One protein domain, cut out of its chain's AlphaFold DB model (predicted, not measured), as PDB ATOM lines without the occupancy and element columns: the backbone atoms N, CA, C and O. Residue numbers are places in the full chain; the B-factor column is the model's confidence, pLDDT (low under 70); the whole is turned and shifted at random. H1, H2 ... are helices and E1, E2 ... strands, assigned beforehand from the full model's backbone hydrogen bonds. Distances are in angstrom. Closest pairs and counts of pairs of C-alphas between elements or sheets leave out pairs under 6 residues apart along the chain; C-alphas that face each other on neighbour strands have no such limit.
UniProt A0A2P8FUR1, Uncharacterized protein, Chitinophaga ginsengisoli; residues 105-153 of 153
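This is residues 105 to 153 of the 153 residues of an uncharacterized protein of Chitinophaga ginsengisoli (UniProt A0A2P8FUR1). A single helix, H1, packs on a small antiparallel hairpin of two strands, E1 and E2, and the end of the chain folds back so that residues 147 to 148 pair with E2. The printed part has 49 residues, with one named helix and two named strands in the order H1, E1, E2 along the chain. The class is mixed, helices and strands. The whole is compact, with a radius of gyration of the C-alphas of 10.4 A, and rounded, spanning 26 by 25 by 17 A.

The sheet is made of E1, residues 127 to 132, and E2, residues 141 to 144, antiparallel neighbours that form a hairpin, with 177 degrees between their directions. C-alphas 131 and 141 face each other at 3.8 A. N 142 and O 130 are within hydrogen-bond range at 2.8 A, as are N 130 and O 143 at 3.1 A. Residues 143 to 144 of E2 also pair with residues 147 to 148, antiparallel. H1, residues 109 to 123, has 5 pairs of C-alphas within 8 A of E1, the closest those of Ala 120 and Tyr 128, 6.6 A apart. With E2 it has 2 such pairs, the closest those of Ile 109 and Phe 142 at 7.1 A. In H1 every O i to N i+4 pair is within hydrogen-bond range.

H1 is 20.5 A long and begins at C-alpha 109 (135.372, 146.435, 196.265). E1 measures 16.9 A from C-alpha 127 (137.728, 163.403, 195.820). E2 measures 7.2 A and ends at C-alpha 144 (141.040, 156.465, 196.512).

The C-alphas of Gly 106 and Lys 126 are the two farthest apart, at 28.2 A. The printed part has no cut. The link from H1 to E1 is tight and the link from E1 to E2 is short. Mean pLDDT of the printed part is 93.3, and residue 153, the chain's last, is under 70.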
ATOM      1  N   LEU A 105     126.505 141.826 201.744       89.75
ATOM      2  CA  LEU A 105     126.033 142.371 200.465       89.75
ATOM      3  C   LEU A 105     126.459 141.504 199.277       89.75
ATOM      4  O   LEU A 105     125.779 141.504 198.252       89.75
ATOM      5  N   GLY A 106     127.584 140.791 199.396       89.31
ATOM      6  CA  GLY A 106     128.138 139.994 198.301       89.31
ATOM      7  C   GLY A 106     128.578 140.833 197.093       89.31
ATOM      8  O   GLY A 106     128.562 140.330 195.971       89.31
ATOM      9  N   ILE A 107     128.933 142.106 197.305       91.31
ATOM     10  CA  ILE A 107     129.472 142.998 196.269       91.31
ATOM     11  C   ILE A 107     130.991 143.100 196.403       91.31
ATOM     12  O   ILE A 107     131.526 143.034 197.506       91.31
ATOM     13  N   SER A 108     131.696 143.267 195.285       92.75
ATOM     14  CA  SER A 108     133.150 143.450 195.308       92.75
ATOM     15  C   SER A 108     133.548 144.880 195.695       92.75
ATOM     16  O   SER A 108     132.759 145.818 195.557       92.75
ATOM     17  N   ILE A 109     134.809 145.085 196.083       93.56
ATOM     18  CA  ILE A 109     135.372 146.435 196.265       93.56
ATOM     19  C   ILE A 109     135.288 147.266 194.978       93.56
ATOM     20  O   ILE A 109     135.014 148.461 195.040       93.56
ATOM     21  N   ALA A 110     135.430 146.645 193.805       93.12
ATOM     22  CA  ALA A 110     135.256 147.333 192.527       93.12
ATOM     23  C   ALA A 110     133.795 147.780 192.294       93.12
ATOM     24  O   ALA A 110     133.546 148.872 191.782       93.12
ATOM     25  N   ASP A 111     132.812 146.969 192.704       93.56
ATOM     26  CA  ASP A 111     131.394 147.349 192.658       93.56
ATOM     27  C   ASP A 111     131.077 148.507 193.607       93.56
ATOM     28  O   ASP A 111     130.293 149.402 193.260       93.56
ATOM     29  N   LEU A 112     131.686 148.485 194.795       94.88
ATOM     30  CA  LEU A 112     131.598 149.567 195.763       94.88
ATOM     31  C   LEU A 112     132.210 150.847 195.192       94.88
ATOM     32  O   LEU A 112     131.524 151.862 195.141       94.88
ATOM     33  N   GLN A 113     133.439 150.785 194.674       96.31
ATOM     34  CA  GLN A 113     134.127 151.918 194.049       96.31
ATOM     35  C   GLN A 113     133.297 152.530 192.922       96.31
ATOM     36  O   GLN A 113     133.146 153.747 192.864       96.31
ATOM     37  N   ASN A 114     132.701 151.715 192.048       95.75
ATOM     38  CA  ASN A 114     131.858 152.241 190.978       95.75
ATOM     39  C   ASN A 114     130.587 152.920 191.518       95.75
ATOM     40  O   ASN A 114     130.150 153.920 190.956       95.75
ATOM     41  N   SER A 115     130.006 152.401 192.605       95.81
ATOM     42  CA  SER A 115     128.851 153.029 193.260       95.81
ATOM     43  C   SER A 115     129.244 154.359 193.915       95.81
ATOM     44  O   SER A 115     128.547 155.354 193.741       95.81
ATOM     45  N   VAL A 116     130.393 154.410 194.595       96.81
ATOM     46  CA  VAL A 116     130.929 155.645 195.191       96.81
ATOM     47  C   VAL A 116     131.299 156.667 194.122       96.81
ATOM     48  O   VAL A 116     131.019 157.842 194.305       96.81
ATOM     49  N   ARG A 117     131.846 156.242 192.979       97.62
ATOM     50  CA  ARG A 117     132.118 157.137 191.848       97.62
ATOM     51  C   ARG A 117     130.841 157.785 191.315       97.62
ATOM     52  O   ARG A 117     130.834 158.987 191.108       97.62
ATOM     53  N   ILE A 118     129.771 157.011 191.110       97.31
ATOM     54  CA  ILE A 118     128.477 157.559 190.662       97.31
ATOM     55  C   ILE A 118     127.960 158.583 191.678       97.31
ATOM     56  O   ILE A 118     127.582 159.682 191.296       97.31
ATOM     57  N   LEU A 119     128.019 158.251 192.971       97.38
ATOM     58  CA  LEU A 119     127.638 159.176 194.035       97.38
ATOM     59  C   LEU A 119     128.506 160.445 194.047       97.38
ATOM     60  O   LEU A 119     127.992 161.538 194.250       97.38
ATOM     61  N   ALA A 120     129.814 160.310 193.839       97.81
ATOM     62  CA  ALA A 120     130.742 161.432 193.772       97.81
ATOM     63  C   ALA A 120     130.430 162.353 192.591       97.81
ATOM     64  O   ALA A 120     130.439 163.569 192.763       97.81
ATOM     65  N   ASP A 121     130.105 161.781 191.429       97.75
ATOM     66  CA  ASP A 121     129.679 162.525 190.246       97.75
ATOM     67  C   ASP A 121     128.358 163.277 190.526       97.75
ATOM     68  O   ASP A 121     128.264 164.472 190.241       97.75
ATOM     69  N   ASP A 122     127.375 162.617 191.154       97.38
ATOM     70  CA  ASP A 122     126.077 163.211 191.519       97.38
ATOM     71  C   ASP A 122     126.218 164.352 192.543       97.38
ATOM     72  O   ASP A 122     125.508 165.352 192.471       97.38
ATOM     73  N   LEU A 123     127.153 164.227 193.491       97.75
ATOM     74  CA  LEU A 123     127.429 165.246 194.513       97.75
ATOM     75  C   LEU A 123     128.466 166.292 194.082       97.75
ATOM     76  O   LEU A 123     128.740 167.230 194.839       97.75
ATOM     77  N   ASN A 124     129.040 166.133 192.885       97.69
ATOM     78  CA  ASN A 124     130.144 166.932 192.357       97.69
ATOM     79  C   ASN A 124     131.334 167.024 193.335       97.69
ATOM     80  O   ASN A 124     131.885 168.101 193.570       97.69
ATOM     81  N   ALA A 125     131.690 165.888 193.939       98.00
ATOM     82  CA  ALA A 125     132.800 165.770 194.876       98.00
ATOM     83  C   ALA A 125     134.148 165.926 194.156       98.00
ATOM     84  O   ALA A 125     134.339 165.417 193.048       98.00
ATOM     85  N   LYS A 126     135.130 166.559 194.805       97.06
ATOM     86  CA  LYS A 126     136.495 166.669 194.255       97.06
ATOM     87  C   LYS A 126     137.315 165.397 194.428       97.06
ATOM     88  O   LYS A 126     138.222 165.141 193.635       97.06
ATOM     89  N   MET A 127     137.033 164.638 195.480       97.00
ATOM     90  CA  MET A 127     137.728 163.403 195.820       97.00
ATOM     91  C   MET A 127     136.754 162.446 196.492       97.00
ATOM     92  O   MET A 127     135.837 162.880 197.188       97.00
ATOM     93  N   TYR A 128     136.957 161.147 196.297       97.75
ATOM     94  CA  TYR A 128     136.282 160.127 197.085       97.75
ATOM     95  C   TYR A 128     137.231 158.995 197.477       97.75
ATOM     96  O   TYR A 128     138.106 158.595 196.711       97.75
ATOM     97  N   CYS A 129     137.048 158.433 198.665       97.38
ATOM     98  CA  CYS A 129     137.786 157.257 199.114       97.38
ATOM     99  C   CYS A 129     136.924 156.369 200.009       97.38
ATOM    100  O   CYS A 129     135.862 156.778 200.479       97.38
ATOM    101  N   CYS A 130     137.364 155.130 200.205       97.06
ATOM    102  CA  CYS A 130     136.705 154.191 201.101       97.06
ATOM    103  C   CYS A 130     137.724 153.265 201.758       97.06
ATOM    104  O   CYS A 130     138.716 152.883 201.131       97.06
ATOM    105  N   GLY A 131     137.477 152.900 203.009       96.06
ATOM    106  CA  GLY A 131     138.364 152.073 203.815       96.06
ATOM    107  C   GLY A 131     137.775 151.786 205.183       96.06
ATOM    108  O   GLY A 131     136.639 152.168 205.465       96.06
ATOM    109  N   TYR A 132     138.568 151.159 206.045       95.25
ATOM    110  CA  TYR A 132     138.220 151.100 207.459       95.25
ATOM    111  C   TYR A 132     138.348 152.478 208.105       95.25
ATOM    112  O   TYR A 132     139.317 153.206 207.858       95.25
ATOM    113  N   GLU A 133     137.379 152.804 208.954       91.56
ATOM    114  CA  GLU A 133     137.379 154.017 209.761       91.56
ATOM    115  C   GLU A 133     138.601 154.024 210.713       91.56
ATOM    116  O   GLU A 133     138.840 153.041 211.423       91.56
ATOM    117  N   PRO A 134     139.375 155.121 210.788       90.56
ATOM    118  CA  PRO A 134     139.202 156.342 210.011       90.56
ATOM    119  C   PRO A 134     139.825 156.267 208.608       90.56
ATOM    120  O   PRO A 134     141.021 155.996 208.462       90.56
ATOM    121  N   VAL A 135     139.060 156.646 207.579       91.81
ATOM    122  CA  VAL A 135     139.500 156.561 206.173       91.81
ATOM    123  C   VAL A 135     140.590 157.576 205.806       91.81
ATOM    124  O   VAL A 135     141.251 157.456 204.773       91.81
ATOM    125  N   PHE A 136     140.853 158.582 206.646       85.56
ATOM    126  CA  PHE A 136     141.993 159.481 206.438       85.56
ATOM    127  C   PHE A 136     143.347 158.759 206.556       85.56
ATOM    128  O   PHE A 136     144.343 159.261 206.034       85.56
ATOM    129  N   ASN A 137     143.402 157.582 207.195       88.81
ATOM    130  CA  ASN A 137     144.592 156.741 207.179       88.81
ATOM    131  C   ASN A 137     144.709 156.027 205.824       88.81
ATOM    132  O   ASN A 137     143.873 155.204 205.471       88.81
ATOM    133  N   LEU A 138     145.761 156.330 205.060       89.06
ATOM    134  CA  LEU A 138     145.971 155.732 203.739       89.06
ATOM    135  C   LEU A 138     146.082 154.206 203.803       89.06
ATOM    136  O   LEU A 138     145.568 153.537 202.915       89.06
ATOM    137  N   ASP A 139     146.684 153.662 204.860       91.75
ATOM    138  CA  ASP A 139     146.945 152.225 204.991       91.75
ATOM    139  C   ASP A 139     145.667 151.392 205.175       91.75
ATOM    140  O   ASP A 139     145.684 150.179 204.968       91.75
ATOM    141  N   THR A 140     144.551 152.030 205.544       91.88
ATOM    142  CA  THR A 140     143.260 151.364 205.766       91.88
ATOM    143  C   THR A 140     142.310 151.482 204.576       91.88
ATOM    144  O   THR A 140     141.184 150.988 204.645       91.88
ATOM    145  N   ARG A 141     142.737 152.122 203.478       95.62
ATOM    146  CA  ARG A 141     141.892 152.353 202.301       95.62
ATOM    147  C   ARG A 141     141.824 151.138 201.389       95.62
ATOM    148  O   ARG A 141     142.841 150.551 201.029       95.62
ATOM    149  N   PHE A 142     140.611 150.840 200.943       95.81
ATOM    150  CA  PHE A 142     140.352 149.934 199.830       95.81
ATOM    151  C   PHE A 142     140.569 150.627 198.484       95.81
ATOM    152  O   PHE A 142     140.964 149.980 197.514       95.81
ATOM    153  N   PHE A 143     140.266 151.927 198.404       96.75
ATOM    154  CA  PHE A 143     140.491 152.746 197.215       96.75
ATOM    155  C   PHE A 143     140.502 154.248 197.517       96.75
ATOM    156  O   PHE A 143     139.906 154.721 198.487       96.75
ATOM    157  N   THR A 144     141.138 155.005 196.625       97.31
ATOM    158  CA  THR A 144     141.040 156.465 196.512       97.31
ATOM    159  C   THR A 144     140.814 156.817 195.046       97.31
ATOM    160  O   THR A 144     141.611 156.463 194.181       97.31
ATOM    161  N   ASN A 145     139.725 157.521 194.746       96.38
ATOM    162  CA  ASN A 145     139.267 157.790 193.389       96.38
ATOM    163  C   ASN A 145     139.233 156.493 192.555       96.38
ATOM    164  O   ASN A 145     138.629 155.497 192.955       96.38
ATOM    165  N   THR A 146     139.920 156.484 191.412       94.31
ATOM    166  CA  THR A 146     140.036 155.332 190.510       94.31
ATOM    167  C   THR A 146     141.118 154.331 190.921       94.31
ATOM    168  O   THR A 146     141.223 153.274 190.304       94.31
ATOM    169  N   GLU A 147     141.935 154.640 191.927       95.75
ATOM    170  CA  GLU A 147     143.045 153.795 192.372       95.75
ATOM    171  C   GLU A 147     142.595 152.857 193.498       95.75
ATOM    172  O   GLU A 147     141.991 153.295 194.475       95.75
ATOM    173  N   LEU A 148     142.886 151.562 193.359       94.50
ATOM    174  CA  LEU A 148     142.639 150.552 194.391       94.50
ATOM    175  C   LEU A 148     143.838 150.429 195.342       94.50
ATOM    176  O   LEU A 148     144.979 150.676 194.953       94.50
ATOM    177  N   GLY A 149     143.573 149.941 196.551       89.69
ATOM    178  CA  GLY A 149     144.557 149.708 197.600       89.69
ATOM    179  C   GLY A 149     144.762 150.909 198.534       89.69
ATOM    180  O   GLY A 149     144.081 151.931 198.405       89.69
ATOM    181  N   PRO A 150     145.704 150.786 199.487       87.50
ATOM    182  CA  PRO A 150     146.657 149.682 199.654       87.50
ATOM    183  C   PRO A 150     146.056 148.399 200.246       87.50
ATOM    184  O   PRO A 150     146.699 147.352 200.186       87.50
ATOM    185  N   LEU A 151     144.840 148.451 200.788       87.62
ATOM    186  CA  LEU A 151     144.191 147.306 201.408       87.62
ATOM    187  C   LEU A 151     143.357 146.526 200.383       87.62
ATOM    188  O   LEU A 151     142.527 147.084 199.667       87.62
ATOM    189  N   SER A 152     143.589 145.220 200.307       73.00
ATOM    190  CA  SER A 152     142.860 144.299 199.434       73.00
ATOM    191  C   SER A 152     142.226 143.209 200.290       73.00
ATOM    192  O   SER A 152     142.953 142.388 200.855       73.00
ATOM    193  N   ILE A 153     140.897 143.245 200.394       65.94
ATOM    194  CA  ILE A 153     140.048 142.239 201.053       65.94
ATOM    195  C   ILE A 153     139.308 141.387 200.028       65.94
ATOM    196  O   ILE A 153     138.972 141.925 198.945       65.94
TER     197      ILE A 153